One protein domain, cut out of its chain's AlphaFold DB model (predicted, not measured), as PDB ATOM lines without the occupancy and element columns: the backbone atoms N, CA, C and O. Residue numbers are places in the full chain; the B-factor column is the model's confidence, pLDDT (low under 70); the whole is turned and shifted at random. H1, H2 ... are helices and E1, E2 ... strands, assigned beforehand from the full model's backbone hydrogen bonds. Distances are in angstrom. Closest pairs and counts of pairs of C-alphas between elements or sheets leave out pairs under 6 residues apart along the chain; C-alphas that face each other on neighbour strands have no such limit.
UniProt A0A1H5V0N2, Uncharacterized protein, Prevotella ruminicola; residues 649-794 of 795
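AT A GLANCE: This is residues 649 to 794 of the 795 residues of an uncharacterized protein of Prevotella ruminicola (UniProt A0A1H5V0N2). A strongly twisted, curled sheet of six strands has two long helices, H1 and H5, packed over one of its faces at a steep angle to each other, with short H4 on that same face. H2 and H3, both short, lie far from the middle, and a long stretch without a named element, residues 740 to 756, leads from H3 to edge strand E6. The printed part has 146 residues, with elements in the order H1 E1 E2 H2 E3 E4 E5 H3 E6 H4 H5; the sheet, E2 E1 E3 E4 E5 E6, is antiparallel throughout, and the class is mixed, helices and strands. The whole is compact, with a radius of gyration of the C-alphas of 14.6 A and spans of 41 by 32 by 30 A.

IN THESE COORDINATES: H1, residues 649 to 664, begins with C-alpha 649 at (-16.648, 42.677, 37.356) and is 22.7 A long. E1 is 667 to 672, E2 676 to 679, H2 683 to 687 and E3 691 to 697. E4, 700 to 710, is 27.8 A long; E5, 716 to 725, is 23.7 A long and bends by 71 degrees at residue 722. H3 is 733 to 739, E6 757 to 762 and H4 764 to 767. H5, 774 to 792, is 26.5 A long and ends with C-alpha 792 at (13.454, 31.792, 47.026).

HOW THE PARTS SIT: E3, E4 and E5 form a meander, each strand the antiparallel neighbour of the one before, in two hairpins; N 695 and O 702 are 2.9 A apart, N 705 and O 720 2.7 A. E1 pairs with E3, N 669 to O 692 at 2.9 A, and with E2 in a hairpin, N 670 to O 678 at 2.9 A. E5 pairs with E6, N 723 to O 759 at 2.8 A. E2, H2 and E3 make a split strand-helix-strand unit, two strands of one sheet that are not neighbours, with a helix between them along the chain and E1 between them in the sheet; its crossover is right-handed. H1 lies over E3 and E4, along the strands, at a height over the sheet of 8.6 A. H5 lies over E4 at 9.4 A, on the same face. H1 and H5 touch, closest C-alphas Ile 660 and Ile 781 at 6.7 A, at a steep tilt of 59 degrees. H4 only just touches H5, with 3 pairs of C-alphas within 8 A, closest Leu 766 and Ile 780 at 6.7 A. H2 and H3 only graze the sheet. Every O i to N i+4 pair is within hydrogen-bond range in H1 and H5; H3 has 2 of 3, H2 has 0 of 1 but 2 of 2 O i to N i+3 pairs, and H4 is too short for an O i to N i+4 pair.

THE WHOLE: The C-alphas farthest apart, Asn 713 and Glu 734, are 43.4 A apart. The printed part has no cut; the link from H3 to E6, 17 residues, is long. Mean pLDDT of the printed part is 86.9, and residues 673 to 674 and 769 to 776 are under 70.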
ATOM      1  N   ASN A 649     -18.029  43.068  37.655       89.25
ATOM      2  CA  ASN A 649     -16.648  42.677  37.356       89.25
ATOM      3  C   ASN A 649     -15.689  42.981  38.521       89.25
ATOM      4  O   ASN A 649     -14.794  42.194  38.826       89.25
ATOM      5  N   LEU A 650     -15.881  44.115  39.201       92.81
ATOM      6  CA  LEU A 650     -15.073  44.498  40.361       92.81
ATOM      7  C   LEU A 650     -15.339  43.568  41.552       92.81
ATOM      8  O   LEU A 650     -14.406  43.195  42.265       92.81
ATOM      9  N   LEU A 651     -16.598  43.164  41.744       91.62
ATOM     10  CA  LEU A 651     -16.999  42.202  42.764       91.62
ATOM     11  C   LEU A 651     -16.400  40.819  42.489       91.62
ATOM     12  O   LEU A 651     -15.878  40.192  43.410       91.62
ATOM     13  N   GLU A 652     -16.421  40.364  41.238       90.62
ATOM     14  CA  GLU A 652     -15.800  39.105  40.813       90.62
ATOM     15  C   GLU A 652     -14.290  39.100  41.082       90.62
ATOM     16  O   GLU A 652     -13.783  38.182  41.734       90.62
ATOM     17  N   ARG A 653     -13.578  40.168  40.691       93.19
ATOM     18  CA  ARG A 653     -12.152  40.336  41.018       93.19
ATOM     19  C   ARG A 653     -11.910  40.294  42.520       93.19
ATOM     20  O   ARG A 653     -11.026  39.570  42.974       93.19
ATOM     21  N   LYS A 654     -12.700  41.039  43.299       94.25
ATOM     22  CA  LYS A 654     -12.590  41.047  44.761       94.25
ATOM     23  C   LYS A 654     -12.772  39.648  45.341       94.25
ATOM     24  O   LYS A 654     -11.978  39.242  46.185       94.25
ATOM     25  N   GLN A 655     -13.789  38.909  44.904       92.50
ATOM     26  CA  GLN A 655     -14.058  37.554  45.387       92.50
ATOM     27  C   GLN A 655     -12.904  36.599  45.067       92.50
ATOM     28  O   GLN A 655     -12.463  35.872  45.956       92.50
ATOM     29  N   LEU A 656     -12.386  36.628  43.835       91.44
ATOM     30  CA  LEU A 656     -11.229  35.825  43.436       91.44
ATOM     31  C   LEU A 656     -10.002  36.157  44.295       91.44
ATOM     32  O   LEU A 656      -9.387  35.264  44.874       91.44
ATOM     33  N   PHE A 657      -9.664  37.441  44.416       94.75
ATOM     34  CA  PHE A 657      -8.469  37.875  45.142       94.75
ATOM     35  C   PHE A 657      -8.583  37.603  46.640       94.75
ATOM     36  O   PHE A 657      -7.606  37.188  47.255       94.75
ATOM     37  N   THR A 658      -9.774  37.758  47.222       93.62
ATOM     38  CA  THR A 658     -10.024  37.427  48.632       93.62
ATOM     39  C   THR A 658      -9.770  35.941  48.899       93.62
ATOM     40  O   THR A 658      -9.054  35.615  49.840       93.62
ATOM     41  N   LYS A 659     -10.238  35.037  48.025       90.62
ATOM     42  CA  LYS A 659      -9.967  33.593  48.162       90.62
ATOM     43  C   LYS A 659      -8.472  33.262  48.064       90.62
ATOM     44  O   LYS A 659      -7.992  32.393  48.792       90.62
ATOM     45  N   ILE A 660      -7.724  33.954  47.199       90.50
ATOM     46  CA  ILE A 660      -6.261  33.796  47.101       90.50
ATOM     47  C   ILE A 660      -5.590  34.257  48.402       90.50
ATOM     48  O   ILE A 660      -4.758  33.527  48.943       90.50
ATOM     49  N   ILE A 661      -5.975  35.426  48.929       93.50
ATOM     50  CA  ILE A 661      -5.470  35.977  50.201       93.50
ATOM     51  C   ILE A 661      -5.691  34.977  51.341       93.50
ATOM     52  O   ILE A 661      -4.744  34.624  52.041       93.50
ATOM     53  N   GLU A 662      -6.916  34.471  51.490       90.19
ATOM     54  CA  GLU A 662      -7.292  33.518  52.542       90.19
ATOM     55  C   GLU A 662      -6.526  32.189  52.451       90.19
ATOM     56  O   GLU A 662      -6.221  31.586  53.479       90.19
ATOM     57  N   SER A 663      -6.179  31.743  51.239       85.19
ATOM     58  CA  SER A 663      -5.533  30.441  51.011       85.19
ATOM     59  C   SER A 663      -4.005  30.473  51.099       85.19
ATOM     60  O   SER A 663      -3.379  29.428  51.258       85.19
ATOM     61  N   THR A 664      -3.385  31.649  50.966       83.06
ATOM     62  CA  THR A 664      -1.919  31.775  50.830       83.06
ATOM     63  C   THR A 664      -1.283  32.746  51.820       83.06
ATOM     64  O   THR A 664      -0.064  32.755  51.961       83.06
ATOM     65  N   GLY A 665      -2.075  33.587  52.492       81.44
ATOM     66  CA  GLY A 665      -1.559  34.726  53.254       81.44
ATOM     67  C   GLY A 665      -1.032  35.866  52.370       81.44
ATOM     68  O   GLY A 665      -0.382  36.780  52.880       81.44
ATOM     69  N   ALA A 666      -1.300  35.817  51.058       91.38
ATOM     70  CA  ALA A 666      -1.000  36.884  50.111       91.38
ATOM     71  C   ALA A 666      -1.643  38.216  50.523       91.38
ATOM     72  O   ALA A 666      -2.593  38.276  51.303       91.38
ATOM     73  N   LYS A 667      -1.142  39.304  49.946       94.38
ATOM     74  CA  LYS A 667      -1.710  40.646  50.105       94.38
ATOM     75  C   LYS A 667      -2.141  41.190  48.756       94.38
ATOM     76  O   LYS A 667      -1.616  40.762  47.734       94.38
ATOM     77  N   ALA A 668      -3.088  42.125  48.763       96.38
ATOM     78  CA  ALA A 668      -3.501  42.846  47.567       96.38
ATOM     79  C   ALA A 668      -3.007  44.292  47.609       96.38
ATOM     80  O   ALA A 668      -3.138  44.969  48.632       96.38
ATOM     81  N   TYR A 669      -2.489  44.768  46.481       94.94
ATOM     82  CA  TYR A 669      -1.990  46.127  46.312       94.94
ATOM     83  C   TYR A 669      -2.575  46.757  45.055       94.94
ATOM     84  O   TYR A 669      -2.807  46.073  44.061       94.94
ATOM     85  N   PHE A 670      -2.799  48.065  45.099       92.50
ATOM     86  CA  PHE A 670      -3.155  48.864  43.934       92.50
ATOM     87  C   PHE A 670      -2.097  49.937  43.688       92.50
ATOM     88  O   PHE A 670      -1.506  50.472  44.634       92.50
ATOM     89  N   ALA A 671      -1.890  50.271  42.418       84.19
ATOM     90  CA  ALA A 671      -0.965  51.315  42.005       84.19
ATOM     91  C   ALA A 671      -1.650  52.689  41.937       84.19
ATOM     92  O   ALA A 671      -2.855  52.799  41.699       84.19
ATOM     93  N   THR A 672      -0.874  53.755  42.120       75.12
ATOM     94  CA  THR A 672      -1.299  55.137  41.857       75.12
ATOM     95  C   THR A 672      -0.413  55.782  40.802       75.12
ATOM     96  O   THR A 672       0.675  55.289  40.494       75.12
ATOM     97  N   GLU A 673      -0.850  56.933  40.293       64.88
ATOM     98  CA  GLU A 673      -0.029  57.805  39.453       64.88
ATOM     99  C   GLU A 673       1.329  58.062  40.148       64.88
ATOM    100  O   GLU A 673       1.381  58.292  41.358       64.88
ATOM    101  N   GLY A 674       2.438  57.888  39.418       65.12
ATOM    102  CA  GLY A 674       3.802  57.915  39.973       65.12
ATOM    103  C   GLY A 674       4.396  56.551  40.363       65.12
ATOM    104  O   GLY A 674       5.523  56.496  40.855       65.12
ATOM    105  N   GLY A 675       3.680  55.441  40.138       71.25
ATOM    106  CA  GLY A 675       4.227  54.082  40.264       71.25
ATOM    107  C   GLY A 675       4.441  53.608  41.703       71.25
ATOM    108  O   GLY A 675       5.259  52.710  41.933       71.25
ATOM    109  N   LYS A 676       3.736  54.222  42.662       78.38
ATOM    110  CA  LYS A 676       3.665  53.793  44.065       78.38
ATOM    111  C   LYS A 676       2.462  52.903  44.303       78.38
ATOM    112  O   LYS A 676       1.483  52.962  43.566       78.38
ATOM    113  N   GLU A 677       2.548  52.107  45.358       86.81
ATOM    114  CA  GLU A 677       1.591  51.048  45.637       86.81
ATOM    115  C   GLU A 677       1.141  51.063  47.083       86.81
ATOM    116  O   GLU A 677       1.924  51.357  47.989       86.81
ATOM    117  N   TYR A 678      -0.123  50.710  47.283       88.38
ATOM    118  CA  TYR A 678      -0.760  50.712  48.588       88.38
ATOM    119  C   TYR A 678      -1.564  49.440  48.752       88.38
ATOM    120  O   TYR A 678      -2.220  48.974  47.822       88.38
ATOM    121  N   GLU A 679      -1.503  48.887  49.955       92.69
ATOM    122  CA  GLU A 679      -2.321  47.747  50.337       92.69
ATOM    123  C   GLU A 679      -3.804  48.135  50.255       92.69
ATOM    124  O   GLU A 679      -4.201  49.215  50.706       92.69
ATOM    125  N   VAL A 680      -4.619  47.254  49.681       93.75
ATOM    126  CA  VAL A 680      -6.075  47.413  49.615       93.75
ATOM    127  C   VAL A 680      -6.635  47.294  51.034       93.75
ATOM    128  O   VAL A 680      -6.530  46.237  51.653       93.75
ATOM    129  N   LYS A 681      -7.222  48.375  51.568       89.81
ATOM    130  CA  LYS A 681      -7.719  48.415  52.960       89.81
ATOM    131  C   LYS A 681      -9.191  48.774  53.077       89.81
ATOM    132  O   LYS A 681      -9.845  48.363  54.031       89.81
ATOM    133  N   ARG A 682      -9.712  49.566  52.142       88.75
ATOM    134  CA  ARG A 682     -11.091  50.064  52.158       88.75
ATOM    135  C   ARG A 682     -11.910  49.360  51.093       88.75
ATOM    136  O   ARG A 682     -11.387  48.978  50.052       88.75
ATOM    137  N   GLU A 683     -13.219  49.299  51.303       87.62
ATOM    138  CA  GLU A 683     -14.138  48.747  50.303       87.62
ATOM    139  C   GLU A 683     -14.000  49.461  48.949       87.62
ATOM    140  O   GLU A 683     -13.910  48.824  47.905       87.62
ATOM    141  N   GLN A 684     -13.863  50.788  48.974       89.56
ATOM    142  CA  GLN A 684     -13.696  51.598  47.769       89.56
ATOM    143  C   GLN A 684     -12.362  51.355  47.040       89.56
ATOM    144  O   GLN A 684     -12.267  51.659  45.854       89.56
ATOM    145  N   ASP A 685     -11.324  50.830  47.704       91.75
ATOM    146  CA  ASP A 685     -10.035  50.542  47.052       91.75
ATOM    147  C   ASP A 685     -10.169  49.397  46.033       91.75
ATOM    148  O   ASP A 685      -9.435  49.357  45.050       91.75
ATOM    149  N   TRP A 686     -11.165  48.518  46.189       94.00
ATOM    150  CA  TRP A 686     -11.475  47.465  45.214       94.00
ATOM    151  C   TRP A 686     -11.990  47.989  43.872       94.00
ATOM    152  O   TRP A 686     -11.994  47.247  42.888       94.00
ATOM    153  N   ALA A 687     -12.384  49.262  43.815       93.44
ATOM    154  CA  ALA A 687     -12.764  49.943  42.587       93.44
ATOM    155  C   ALA A 687     -11.575  50.610  41.870       93.44
ATOM    156  O   ALA A 687     -11.795  51.366  40.937       93.44
ATOM    157  N   ARG A 688     -10.322  50.372  42.284       92.62
ATOM    158  CA  ARG A 688      -9.132  50.838  41.549       92.62
ATOM    159  C   ARG A 688      -8.965  50.065  40.244       92.62
ATOM    160  O   ARG A 688      -9.271  48.879  40.212       92.62
ATOM    161  N   GLU A 689      -8.459  50.712  39.197       91.81
ATOM    162  CA  GLU A 689      -8.260  50.075  37.887       91.81
ATOM    163  C   GLU A 689      -7.395  48.818  38.001       91.81
ATOM    164  O   GLU A 689      -7.892  47.722  37.786       91.81
ATOM    165  N   TRP A 690      -6.146  48.950  38.450       92.25
ATOM    166  CA  TRP A 690      -5.211  47.834  38.587       92.25
ATOM    167  C   TRP A 690      -5.038  47.416  40.043       92.25
ATOM    168  O   TRP A 690      -4.668  48.225  40.898       92.25
ATOM    169  N   ILE A 691      -5.294  46.134  40.313       95.56
ATOM    170  CA  ILE A 691      -5.033  45.496  41.604       95.56
ATOM    171  C   ILE A 691      -4.239  44.221  41.341       95.56
ATOM    172  O   ILE A 691      -4.610  43.439  40.463       95.56
ATOM    173  N   GLY A 692      -3.182  44.007  42.121       95.56
ATOM    174  CA  GLY A 692      -2.391  42.783  42.138       95.56
ATOM    175  C   GLY A 692      -2.521  42.048  43.462       95.56
ATOM    176  O   GLY A 692      -2.417  42.684  44.509       95.56
ATOM    177  N   VAL A 693      -2.685  40.724  43.436       96.19
ATOM    178  CA  VAL A 693      -2.684  39.845  44.621       96.19
ATOM    179  C   VAL A 693      -1.551  38.824  44.547       96.19
ATOM    180  O   VAL A 693      -1.361  38.173  43.518       96.19
ATOM    181  N   GLY A 694      -0.781  38.686  45.624       94.69
ATOM    182  CA  GLY A 694       0.425  37.868  45.585       94.69
ATOM    183  C   GLY A 694       1.283  37.898  46.843       94.69
ATOM    184  O   GLY A 694       0.881  38.405  47.896       94.69
ATOM    185  N   VAL A 695       2.496  37.366  46.714       93.06
ATOM    186  CA  VAL A 695       3.475  37.228  47.800       93.06
ATOM    187  C   VAL A 695       4.685  38.117  47.521       93.06
ATOM    188  O   VAL A 695       5.213  38.141  46.410       93.06
ATOM    189  N   VAL A 696       5.110  38.874  48.535       92.00
ATOM    190  CA  VAL A 696       6.316  39.713  48.482       92.00
ATOM    191  C   VAL A 696       7.509  38.907  48.990       92.00
ATOM    192  O   VAL A 696       7.457  38.382  50.101       92.00
ATOM    193  N   ILE A 697       8.584  38.851  48.203       89.00
ATOM    194  CA  ILE A 697       9.840  38.159  48.524       89.00
ATOM    195  C   ILE A 697      10.997  39.115  48.239       89.00
ATOM    196  O   ILE A 697      11.279  39.442  47.085       89.00
ATOM    197  N   GLY A 698      11.672  39.588  49.286       88.38
ATOM    198  CA  GLY A 698      12.710  40.611  49.134       88.38
ATOM    199  C   GLY A 698      12.157  41.874  48.459       88.38
ATOM    200  O   GLY A 698      11.202  42.468  48.956       88.38
ATOM    201  N   ASP A 699      12.730  42.255  47.313       89.56
ATOM    202  CA  ASP A 699      12.250  43.399  46.517       89.56
ATOM    203  C   ASP A 699      11.326  42.991  45.351       89.56
ATOM    204  O   ASP A 699      11.018  43.810  44.480       89.56
ATOM    205  N   TYR A 700      10.890  41.733  45.300       91.56
ATOM    206  CA  TYR A 700      10.025  41.214  44.243       91.56
ATOM    207  C   TYR A 700       8.630  40.925  44.776       91.56
ATOM    208  O   TYR A 700       8.430  40.596  45.946       91.56
ATOM    209  N   TYR A 701       7.652  41.038  43.893       93.69
ATOM    210  CA  TYR A 701       6.275  40.679  44.151       93.69
ATOM    211  C   TYR A 701       5.791  39.748  43.057       93.69
ATOM    212  O   TYR A 701       5.747  40.102  41.876       93.69
ATOM    213  N   THR A 702       5.478  38.533  43.483       93.75
ATOM    214  CA  THR A 702       4.929  37.488  42.636       93.75
ATOM    215  C   THR A 702       3.426  37.535  42.747       93.75
ATOM    216  O   THR A 702       2.880  37.192  43.798       93.75
ATOM    217  N   CYS A 703       2.755  37.974  41.690       95.06
ATOM    218  CA  CYS A 703       1.337  38.288  41.771       95.06
ATOM    219  C   CYS A 703       0.567  38.017  40.487       95.06
ATOM    220  O   CYS A 703       1.126  37.996  39.390       95.06
ATOM    221  N   LEU A 704      -0.744  37.878  40.669       95.31
ATOM    222  CA  LEU A 704      -1.758  38.024  39.635       95.31
ATOM    223  C   LEU A 704      -2.303  39.457  39.694       95.31
ATOM    224  O   LEU A 704      -2.864  39.851  40.717       95.31
ATOM    225  N   GLU A 705      -2.167  40.220  38.614       95.38
ATOM    226  CA  GLU A 705      -2.813  41.517  38.418       95.38
ATOM    227  C   GLU A 705      -3.992  41.391  37.465       95.38
ATOM    228  O   GLU A 705      -3.931  40.678  36.465       95.38
ATOM    229  N   TRP A 706      -5.080  42.090  37.772       95.19
ATOM    230  CA  TRP A 706      -6.228  42.150  36.876       95.19
ATOM    231  C   TRP A 706      -6.861  43.527  36.910       95.19
ATOM    232  O   TRP A 706      -7.212  44.025  37.986       95.19
ATOM    233  N   SER A 707      -7.093  44.102  35.730       93.69
ATOM    234  CA  SER A 707      -7.803  45.369  35.588       93.69
ATOM    235  C   SER A 707      -9.332  45.255  35.696       93.69
ATOM    236  O   SER A 707     -10.018  46.211  35.393       93.69
ATOM    237  N   ALA A 708      -9.911  44.099  36.039       94.00
ATOM    238  CA  ALA A 708     -11.371  43.878  36.059       94.00
ATOM    239  C   ALA A 708     -12.117  44.222  34.745       94.00
ATOM    240  O   ALA A 708     -13.331  44.454  34.749       94.00
ATOM    241  N   VAL A 709     -11.415  44.221  33.608       92.62
ATOM    242  CA  VAL A 709     -12.004  44.423  32.277       92.62
ATOM    243  C   VAL A 709     -12.337  43.071  31.646       92.62
ATOM    244  O   VAL A 709     -11.664  42.064  31.891       92.62
ATOM    245  N   LYS A 710     -13.416  43.055  30.860       90.88
ATOM    246  CA  LYS A 710     -13.879  41.907  30.079       90.88
ATOM    247  C   LYS A 710     -14.105  42.321  28.625       90.88
ATOM    248  O   LYS A 710     -14.435  43.477  28.362       90.88
ATOM    249  N   ASP A 711     -13.909  41.388  27.699       90.75
ATOM    250  CA  ASP A 711     -14.230  41.572  26.282       90.75
ATOM    251  C   ASP A 711     -15.751  41.508  26.016       90.75
ATOM    252  O   ASP A 711     -16.560  41.290  26.920       90.75
ATOM    253  N   GLU A 712     -16.149  41.685  24.754       88.38
ATOM    254  CA  GLU A 712     -17.556  41.638  24.319       88.38
ATOM    255  C   GLU A 712     -18.242  40.284  24.586       88.38
ATOM    256  O   GLU A 712     -19.468  40.220  24.656       88.38
ATOM    257  N   ASN A 713     -17.465  39.210  24.761       87.75
ATOM    258  CA  ASN A 713     -17.958  37.868  25.067       87.75
ATOM    259  C   ASN A 713     -17.977  37.581  26.579       87.75
ATOM    260  O   ASN A 713     -18.349  36.480  26.985       87.75
ATOM    261  N   GLY A 714     -17.581  38.544  27.415       86.25
ATOM    262  CA  GLY A 714     -17.497  38.392  28.865       86.25
ATOM    263  C   GLY A 714     -16.223  37.704  29.359       86.25
ATOM    264  O   GLY A 714     -16.139  37.404  30.553       86.25
ATOM    265  N   ASN A 715     -15.227  37.480  28.495       89.12
ATOM    266  CA  ASN A 715     -13.956  36.902  28.920       89.12
ATOM    267  C   ASN A 715     -13.086  37.977  29.590       89.12
ATOM    268  O   ASN A 715     -12.953  39.067  29.028       89.12
ATOM    269  N   PRO A 716     -12.453  37.705  30.744       91.12
ATOM    270  CA  PRO A 716     -11.448  38.570  31.342       91.12
ATOM    271  C   PRO A 716     -10.337  38.893  30.355       91.12
ATOM    272  O   PRO A 716      -9.805  38.013  29.681       91.12
ATOM    273  N   THR A 717      -9.977  40.165  30.315       93.19
ATOM    274  CA  THR A 717      -8.813  40.687  29.606       93.19
ATOM    275  C   THR A 717      -7.977  41.506  30.581       93.19
ATOM    276  O   THR A 717      -8.404  41.758  31.714       93.19
ATOM    277  N   ASN A 718      -6.774  41.909  30.159       94.31
ATOM    278  CA  ASN A 718      -5.852  42.691  30.989       94.31
ATOM    279  C   ASN A 718      -5.563  41.991  32.328       94.31
ATOM    280  O   ASN A 718      -5.665  42.578  33.410       94.31
ATOM    281  N   VAL A 719      -5.272  40.693  32.234       94.88
ATOM    282  CA  VAL A 719      -4.849  39.862  33.355       94.88
ATOM    283  C   VAL A 719      -3.394  39.485  33.135       94.88
ATOM    284  O   VAL A 719      -3.045  38.908  32.106       94.88
ATOM    285  N   GLU A 720      -2.558  39.742  34.125       95.19
ATOM    286  CA  GLU A 720      -1.121  39.500  34.059       95.19
ATOM    287  C   GLU A 720      -0.695  38.697  35.285       95.19
ATOM    288  O   GLU A 720      -1.132  38.968  36.400       95.19
ATOM    289  N   ILE A 721       0.139  37.678  35.102       94.62
ATOM    290  CA  ILE A 721       0.731  36.922  36.212       94.62
ATOM    291  C   ILE A 721       2.237  36.847  36.030       94.62
ATOM    292  O   ILE A 721       2.714  36.635  34.912       94.62
ATOM    293  N   GLY A 722       2.991  36.996  37.117       94.75
ATOM    294  CA  GLY A 722       4.443  36.865  37.079       94.75
ATOM    295  C   GLY A 722       5.162  37.533  38.240       94.75
ATOM    296  O   GLY A 722       4.666  37.535  39.363       94.75
ATOM    297  N   ILE A 723       6.336  38.091  37.949       93.31
ATOM    298  CA  ILE A 723       7.254  38.719  38.899       93.31
ATOM    299  C   ILE A 723       7.423  40.188  38.526       93.31
ATOM    300  O   ILE A 723       7.912  40.512  37.439       93.31
ATOM    301  N   ARG A 724       7.093  41.076  39.458       92.50
ATOM    302  CA  ARG A 724       7.308  42.523  39.343       92.50
ATOM    303  C   ARG A 724       7.986  43.091  40.579       92.50
ATOM    304  O   ARG A 724       8.291  42.355  41.517       92.50
ATOM    305  N   LYS A 725       8.270  44.395  40.587       90.38
ATOM    306  CA  LYS A 725       8.791  45.064  41.790       90.38
ATOM    307  C   LYS A 725       7.814  44.923  42.959       90.38
ATOM    308  O   LYS A 725       6.598  44.974  42.762       90.38
ATOM    309  N   ALA A 726       8.347  44.785  44.169       90.12
ATOM    310  CA  ALA A 726       7.550  44.832  45.383       90.12
ATOM    311  C   ALA A 726       7.023  46.247  45.677       90.12
ATOM    312  O   ALA A 726       7.703  47.229  45.342       90.12
ATOM    313  N   PRO A 727       5.872  46.371  46.365       86.69
ATOM    314  CA  PRO A 727       5.342  47.659  46.796       86.69
ATOM    315  C   PRO A 727       6.402  48.497  47.515       86.69
ATOM    316  O   PRO A 727       7.053  48.029  48.447       86.69
ATOM    317  N   THR A 728       6.574  49.753  47.092       76.00
ATOM    318  CA  THR A 728       7.546  50.730  47.640       76.00
ATOM    319  C   THR A 728       9.036  50.378  47.496       76.00
ATOM    320  O   THR A 728       9.882  51.134  47.973       76.00
ATOM    321  N   SER A 729       9.377  49.290  46.799       82.50
ATOM    322  CA  SER A 729      10.768  48.904  46.534       82.50
ATOM    323  C   SER A 729      11.361  49.626  45.314       82.50
ATOM    324  O   SER A 729      10.645  50.035  44.394       82.50
ATOM    325  N   HIS A 730      12.689  49.768  45.299       81.12
ATOM    326  CA  HIS A 730      13.458  50.152  44.116       81.12
ATOM    327  C   HIS A 730      14.474  49.051  43.814       81.12
ATOM    328  O   HIS A 730      15.440  48.870  44.554       81.12
ATOM    329  N   VAL A 731      14.249  48.312  42.729       82.06
ATOM    330  CA  VAL A 731      15.092  47.171  42.365       82.06
ATOM    331  C   VAL A 731      16.246  47.644  41.491       82.06
ATOM    332  O   VAL A 731      16.065  48.035  40.338       82.06
ATOM    333  N   THR A 732      17.452  47.593  42.053       86.06
ATOM    334  CA  THR A 732      18.704  47.926  41.351       86.06
ATOM    335  C   THR A 732      18.949  47.013  40.145       86.06
ATOM    336  O   THR A 732      18.490  45.870  40.139       86.06
ATOM    337  N   GLN A 733      19.757  47.460  39.176       86.06
ATOM    338  CA  GLN A 733      20.139  46.631  38.025       86.06
ATOM    339  C   GLN A 733      20.799  45.304  38.438       86.06
ATOM    340  O   GLN A 733      20.483  44.274  37.864       86.06
ATOM    341  N   GLU A 734      21.631  45.302  39.483       85.81
ATOM    342  CA  GLU A 734      22.262  44.082  40.011       85.81
ATOM    343  C   GLU A 734      21.221  43.041  40.461       85.81
ATOM    344  O   GLU A 734      21.312  41.862  40.121       85.81
ATOM    345  N   ARG A 735      20.167  43.488  41.156       85.88
ATOM    346  CA  ARG A 735      19.032  42.632  41.529       85.88
ATOM    347  C   ARG A 735      18.214  42.190  40.311       85.88
ATOM    348  O   ARG A 735      17.740  41.059  40.272       85.88
ATOM    349  N   ARG A 736      18.058  43.027  39.283       85.50
ATOM    350  CA  ARG A 736      17.420  42.596  38.022       85.50
ATOM    351  C   ARG A 736      18.228  41.492  37.342       85.50
ATOM    352  O   ARG A 736      17.659  40.491  36.916       85.50
ATOM    353  N   ASP A 737      19.548  41.647  37.296       85.69
ATOM    354  CA  ASP A 737      20.460  40.675  36.696       85.69
ATOM    355  C   ASP A 737      20.447  39.336  37.456       85.69
ATOM    356  O   ASP A 737      20.547  38.281  36.829       85.69
ATOM    357  N   LEU A 738      20.226  39.354  38.778       85.75
ATOM    358  CA  LEU A 738      20.119  38.146  39.608       85.75
ATOM    359  C   LEU A 738      18.999  37.202  39.147       85.75
ATOM    360  O   LEU A 738      19.178  35.986  39.164       85.75
ATOM    361  N   ILE A 739      17.872  37.743  38.684       86.25
ATOM    362  CA  ILE A 739      16.727  36.946  38.219       86.25
ATOM    363  C   ILE A 739      16.665  36.799  36.693       86.25
ATOM    364  O   ILE A 739      15.767  36.130  36.199       86.25
ATOM    365  N   LYS A 740      17.617  37.366  35.938       83.88
ATOM    366  CA  LYS A 740      17.595  37.438  34.462       83.88
ATOM    367  C   LYS A 740      17.586  36.081  33.743       83.88
ATOM    368  O   LYS A 740      17.064  35.982  32.634       83.88
ATOM    369  N   ASP A 741      18.138  35.055  34.382       81.44
ATOM    370  CA  ASP A 741      18.200  33.679  33.872       81.44
ATOM    371  C   ASP A 741      17.423  32.711  34.783       81.44
ATOM    372  O   ASP A 741      17.850  31.576  35.032       81.44
ATOM    373  N   LEU A 742      16.313  33.178  35.366       86.38
ATOM    374  CA  LEU A 742      15.454  32.347  36.204       86.38
ATOM    375  C   LEU A 742      14.898  31.175  35.373       86.38
ATOM    376  O   LEU A 742      14.231  31.371  34.360       86.38
ATOM    377  N   LYS A 743      15.198  29.938  35.785       84.69
ATOM    378  CA  LYS A 743      14.684  28.728  35.123       84.69
ATOM    379  C   LYS A 743      13.234  28.488  35.533       84.69
ATOM    380  O   LYS A 743      12.882  28.733  36.681       84.69
ATOM    381  N   GLY A 744      12.401  27.980  34.627       82.50
ATOM    382  CA  GLY A 744      10.980  27.724  34.891       82.50
ATOM    383  C   GLY A 744      10.047  28.901  34.579       82.50
ATOM    384  O   GLY A 744       8.851  28.817  34.865       82.50
ATOM    385  N   VAL A 745      10.555  29.991  33.998       85.25
ATOM    386  CA  VAL A 745       9.751  31.115  33.477       85.25
ATOM    387  C   VAL A 745       9.912  31.290  31.962       85.25
ATOM    388  O   VAL A 745       9.645  32.353  31.421       85.25
ATOM    389  N   GLU A 746      10.292  30.242  31.230       87.56
ATOM    390  CA  GLU A 746      10.534  30.295  29.778       87.56
ATOM    391  C   GLU A 746       9.273  30.652  28.967       87.56
ATOM    392  O   GLU A 746       9.369  31.148  27.849       87.56
ATOM    393  N   ALA A 747       8.085  30.406  29.530       85.38
ATOM    394  CA  ALA A 747       6.799  30.788  28.946       85.38
ATOM    395  C   ALA A 747       6.384  32.245  29.250       85.38
ATOM    396  O   ALA A 747       5.301  32.666  28.838       85.38
ATOM    397  N   TYR A 748       7.200  32.991  30.000       91.88
ATOM    398  CA  TYR A 748       6.945  34.375  30.387       91.88
ATOM    399  C   TYR A 748       7.689  35.330  29.456       91.88
ATOM    400  O   TYR A 748       8.796  35.057  28.995       91.88
ATOM    401  N   GLN A 749       7.080  36.481  29.202       90.62
ATOM    402  CA  GLN A 749       7.741  37.608  28.569       90.62
ATOM    403  C   GLN A 749       8.702  38.241  29.572       90.62
ATOM    404  O   GLN A 749       8.308  38.579  30.690       90.62
ATOM    405  N   GLN A 750       9.967  38.372  29.173       89.94
ATOM    406  CA  GLN A 750      10.993  39.037  29.964       89.94
ATOM    407  C   GLN A 750      11.052  40.520  29.604       89.94
ATOM    408  O   GLN A 750      11.294  40.885  28.453       89.94
ATOM    409  N   GLU A 751      10.912  41.369  30.612       86.25
ATOM    410  CA  GLU A 751      10.973  42.817  30.466       86.25
ATOM    411  C   GLU A 751      12.345  43.339  30.895       86.25
ATOM    412  O   GLU A 751      12.766  43.196  32.044       86.25
ATOM    413  N   THR A 752      13.066  43.959  29.962       76.31
ATOM    414  CA  THR A 752      14.435  44.456  30.207       76.31
ATOM    415  C   THR A 752      14.492  45.948  30.526       76.31
ATOM    416  O   THR A 752      15.441  46.387  31.168       76.31
ATOM    417  N   ASN A 753      13.461  46.708  30.142       74.12
ATOM    418  CA  ASN A 753      13.394  48.167  30.293       74.12
ATOM    419  C   ASN A 753      12.141  48.642  31.060       74.12
ATOM    420  O   ASN A 753      11.829  49.831  31.035       74.12
ATOM    421  N   ASN A 754      11.401  47.731  31.703       76.56
ATOM    422  CA  ASN A 754      10.196  48.055  32.467       76.56
ATOM    423  C   ASN A 754      10.508  48.087  33.970       76.56
ATOM    424  O   ASN A 754      11.058  47.133  34.520       76.56
ATOM    425  N   ASP A 755      10.142  49.171  34.654       76.62
ATOM    426  CA  ASP A 755      10.290  49.277  36.109       76.62
ATOM    427  C   ASP A 755       9.168  48.599  36.906       76.62
ATOM    428  O   ASP A 755       9.243  48.520  38.132       76.62
ATOM    429  N   TRP A 756       8.143  48.104  36.219       87.06
ATOM    430  CA  TRP A 756       7.025  47.369  36.787       87.06
ATOM    431  C   TRP A 756       7.307  45.865  36.763       87.06
ATOM    432  O   TRP A 756       7.789  45.329  37.760       87.06
ATOM    433  N   TRP A 757       7.078  45.202  35.628       91.50
ATOM    434  CA  TRP A 757       7.290  43.763  35.445       91.50
ATOM    435  C   TRP A 757       8.741  43.413  35.110       91.50
ATOM    436  O   TRP A 757       9.414  44.153  34.400       91.50
ATOM    437  N   TYR A 758       9.190  42.248  35.582       91.44
ATOM    438  CA  TYR A 758      10.428  41.585  35.147       91.44
ATOM    439  C   TYR A 758      10.121  40.367  34.284       91.44
ATOM    440  O   TYR A 758      10.743  40.156  33.246       91.44
ATOM    441  N   TYR A 759       9.134  39.588  34.724       92.69
ATOM    442  CA  TYR A 759       8.576  38.457  33.999       92.69
ATOM    443  C   TYR A 759       7.071  38.516  34.111       92.69
ATOM    444  O   TYR A 759       6.556  38.596  35.224       92.69
ATOM    445  N   TRP A 760       6.359  38.421  32.999       94.19
ATOM    446  CA  TRP A 760       4.904  38.336  33.028       94.19
ATOM    447  C   TRP A 760       4.382  37.489  31.873       94.19
ATOM    448  O   TRP A 760       5.055  37.293  30.862       94.19
ATOM    449  N   ARG A 761       3.179  36.951  32.013       94.25
ATOM    450  CA  ARG A 761       2.427  36.371  30.899       94.25
ATOM    451  C   ARG A 761       0.952  36.691  31.046       94.25
ATOM    452  O   ARG A 761       0.486  36.979  32.147       94.25
ATOM    453  N   ASP A 762       0.226  36.571  29.939       93.19
ATOM    454  CA  ASP A 762      -1.229  36.676  29.945       93.19
ATOM    455  C   ASP A 762      -1.841  35.631  30.894       93.19
ATOM    456  O   ASP A 762      -1.659  34.415  30.736       93.19
ATOM    457  N   GLY A 763      -2.547  36.130  31.903       90.56
ATOM    458  CA  GLY A 763      -3.272  35.350  32.897       90.56
ATOM    459  C   GLY A 763      -4.754  35.197  32.568       90.56
ATOM    460  O   GLY A 763      -5.475  34.576  33.345       90.56
ATOM    461  N   SER A 764      -5.232  35.721  31.433       90.00
ATOM    462  CA  SER A 764      -6.668  35.811  31.126       90.00
ATOM    463  C   SER A 764      -7.360  34.449  31.182       90.00
ATOM    464  O   SER A 764      -8.422  34.307  31.781       90.00
ATOM    465  N   LYS A 765      -6.701  33.395  30.683       85.81
ATOM    466  CA  LYS A 765      -7.207  32.010  30.750       85.81
ATOM    467  C   LYS A 765      -7.315  31.437  32.167       85.81
ATOM    468  O   LYS A 765      -8.091  30.511  32.370       85.81
ATOM    469  N   LEU A 766      -6.544  31.949  33.127       82.56
ATOM    470  CA  LEU A 766      -6.640  31.532  34.529       82.56
ATOM    471  C   LEU A 766      -7.896  32.110  35.195       82.56
ATOM    472  O   LEU A 766      -8.446  31.487  36.098       82.56
ATOM    473  N   VAL A 767      -8.353  33.280  34.732       82.44
ATOM    474  CA  VAL A 767      -9.501  34.012  35.295       82.44
ATOM    475  C   VAL A 767     -10.801  33.720  34.539       82.44
ATOM    476  O   VAL A 767     -11.853  33.675  35.167       82.44
ATOM    477  N   ASN A 768     -10.748  33.473  33.222       73.00
ATOM    478  CA  ASN A 768     -11.919  33.300  32.337       73.00
ATOM    479  C   ASN A 768     -12.915  32.220  32.765       73.00
ATOM    480  O   ASN A 768     -14.091  32.239  32.426       73.00
ATOM    481  N   ASP A 769     -12.425  31.283  33.553       59.09
ATOM    482  CA  ASP A 769     -13.058  30.012  33.814       59.09
ATOM    483  C   ASP A 769     -13.534  29.901  35.274       59.09
ATOM    484  O   ASP A 769     -13.640  28.791  35.813       59.09
ATOM    485  N   TYR A 770     -13.786  31.051  35.920       53.41
ATOM    486  CA  TYR A 770     -14.214  31.201  37.315       53.41
ATOM    487  C   TYR A 770     -15.681  30.790  37.517       53.41
ATOM    488  O   TYR A 770     -16.531  31.565  37.941       53.41
ATOM    489  N   ASP A 771     -15.976  29.524  37.246       51.66
ATOM    490  CA  ASP A 771     -17.225  28.882  37.638       51.66
ATOM    491  C   ASP A 771     -16.935  27.989  38.856       51.66
ATOM    492  O   ASP A 771     -16.782  26.781  38.734       51.66
ATOM    493  N   ASN A 772     -16.715  28.615  40.023       52.03
ATOM    494  CA  ASN A 772     -16.672  28.057  41.397       52.03
ATOM    495  C   ASN A 772     -15.947  26.716  41.706       52.03
ATOM    496  O   ASN A 772     -15.981  26.276  42.856       52.03
ATOM    497  N   SER A 773     -15.251  26.066  40.773       58.44
ATOM    498  CA  SER A 773     -14.500  24.836  41.038       58.44
ATOM    499  C   SER A 773     -13.242  25.161  41.846       58.44
ATOM    500  O   SER A 773     -12.382  25.902  41.361       58.44
ATOM    501  N   GLN A 774     -13.120  24.605  43.058       62.22
ATOM    502  CA  GLN A 774     -11.934  24.757  43.919       62.22
ATOM    503  C   GLN A 774     -10.624  24.447  43.171       62.22
ATOM    504  O   GLN A 774      -9.637  25.155  43.358       62.22
ATOM    505  N   ASP A 775     -10.659  23.489  42.242       64.12
ATOM    506  CA  ASP A 775      -9.520  23.050  41.425       64.12
ATOM    507  C   ASP A 775      -8.852  24.176  40.613       64.12
ATOM    508  O   ASP A 775      -7.662  24.114  40.318       64.12
ATOM    509  N   LYS A 776      -9.584  25.235  40.243       68.44
ATOM    510  CA  LYS A 776      -9.050  26.294  39.363       68.44
ATOM    511  C   LYS A 776      -8.398  27.450  40.111       68.44
ATOM    512  O   LYS A 776      -7.401  27.990  39.641       68.44
ATOM    513  N   ILE A 777      -8.920  27.806  41.286       79.31
ATOM    514  CA  ILE A 777      -8.234  28.748  42.184       79.31
ATOM    515  C   ILE A 777      -6.912  28.129  42.634       79.31
ATOM    516  O   ILE A 777      -5.903  28.830  42.694       79.31
ATOM    517  N   GLN A 778      -6.906  26.808  42.846       83.56
ATOM    518  CA  GLN A 778      -5.691  26.061  43.132       83.56
ATOM    519  C   GLN A 778      -4.644  26.232  42.024       83.56
ATOM    520  O   GLN A 778      -3.510  26.528  42.350       83.56
ATOM    521  N   ASN A 779      -5.012  26.216  40.735       86.81
ATOM    522  CA  ASN A 779      -4.048  26.472  39.651       86.81
ATOM    523  C   ASN A 779      -3.387  27.863  39.727       86.81
ATOM    524  O   ASN A 779      -2.209  28.001  39.401       86.81
ATOM    525  N   ILE A 780      -4.132  28.902  40.124       88.69
ATOM    526  CA  ILE A 780      -3.567  30.250  40.315       88.69
ATOM    527  C   ILE A 780      -2.615  30.249  41.513       88.69
ATOM    528  O   ILE A 780      -1.516  30.793  41.427       88.69
ATOM    529  N   ILE A 781      -3.034  29.632  42.620       88.81
ATOM    530  CA  ILE A 781      -2.232  29.517  43.841       88.81
ATOM    531  C   ILE A 781      -0.946  28.736  43.570       88.81
ATOM    532  O   ILE A 781       0.128  29.221  43.911       88.81
ATOM    533  N   ASP A 782      -1.052  27.578  42.925       90.38
ATOM    534  CA  ASP A 782       0.065  26.712  42.556       90.38
ATOM    535  C   ASP A 782       1.044  27.462  41.659       90.38
ATOM    536  O   ASP A 782       2.253  27.368  41.854       90.38
ATOM    537  N   GLU A 783       0.547  28.258  40.709       90.12
ATOM    538  CA  GLU A 783       1.414  29.055  39.847       90.12
ATOM    539  C   GLU A 783       2.133  30.167  40.624       90.12
ATOM    540  O   GLU A 783       3.342  30.334  40.455       90.12
ATOM    541  N   ILE A 784       1.440  30.883  41.517       89.88
ATOM    542  CA  ILE A 784       2.069  31.879  42.401       89.88
ATOM    543  C   ILE A 784       3.128  31.200  43.281       89.88
ATOM    544  O   ILE A 784       4.266  31.659  43.319       89.88
ATOM    545  N   GLN A 785       2.802  30.085  43.936       90.12
ATOM    546  CA  GLN A 785       3.713  29.345  44.818       90.12
ATOM    547  C   GLN A 785       4.912  28.758  44.072       90.12
ATOM    548  O   GLN A 785       6.035  28.775  44.580       90.12
ATOM    549  N   ARG A 786       4.706  28.279  42.843       91.38
ATOM    550  CA  ARG A 786       5.783  27.798  41.978       91.38
ATOM    551  C   ARG A 786       6.773  28.919  41.687       91.38
ATOM    552  O   ARG A 786       7.972  28.711  41.823       91.38
ATOM    553  N   ILE A 787       6.289  30.106  41.320       89.12
ATOM    554  CA  ILE A 787       7.152  31.267  41.064       89.12
ATOM    555  C   ILE A 787       7.841  31.739  42.355       89.12
ATOM    556  O   ILE A 787       9.024  32.073  42.315       89.12
ATOM    557  N   VAL A 788       7.132  31.737  43.491       89.00
ATOM    558  CA  VAL A 788       7.693  32.044  44.821       89.00
ATOM    559  C   VAL A 788       8.880  31.128  45.119       89.00
ATOM    560  O   VAL A 788       9.965  31.624  45.395       89.00
ATOM    561  N   THR A 789       8.710  29.813  44.952       90.31
ATOM    562  CA  THR A 789       9.772  28.815  45.179       90.31
ATOM    563  C   THR A 789      10.981  29.069  44.273       90.31
ATOM    564  O   THR A 789      12.116  29.062  44.734       90.31
ATOM    565  N   LEU A 790      10.750  29.368  42.988       88.56
ATOM    566  CA  LEU A 790      11.832  29.685  42.048       88.56
ATOM    567  C   LEU A 790      12.637  30.921  42.473       88.56
ATOM    568  O   LEU A 790      13.852  30.956  42.278       88.56
ATOM    569  N   LEU A 791      11.968  31.942  43.014       87.44
ATOM    570  CA  LEU A 791      12.621  33.151  43.512       87.44
ATOM    571  C   LEU A 791      13.379  32.904  44.816       87.44
ATOM    572  O   LEU A 791      14.510  33.367  44.930       87.44
ATOM    573  N   GLU A 792      12.796  32.167  45.764       88.56
ATOM    574  CA  GLU A 792      13.454  31.792  47.026       88.56
ATOM    575  C   GLU A 792      14.704  30.933  46.800       88.56
ATOM    576  O   GLU A 792      15.689  31.094  47.507       88.56
ATOM    577  N   ASP A 793      14.705  30.067  45.783       84.81
ATOM    578  CA  ASP A 793      15.884  29.274  45.412       84.81
ATOM    579  C   ASP A 793      17.009  30.121  44.782       84.81
ATOM    580  O   ASP A 793      18.154  29.667  44.668       84.81
ATOM    581  N   LYS A 794      16.686  31.328  44.302       83.38
ATOM    582  CA  LYS A 794      17.595  32.183  43.525       83.38
ATOM    583  C   LYS A 794      18.178  33.346  44.330       83.38
ATOM    584  O   LYS A 794      19.319  33.727  44.051       83.38
TER     585      LYS A 794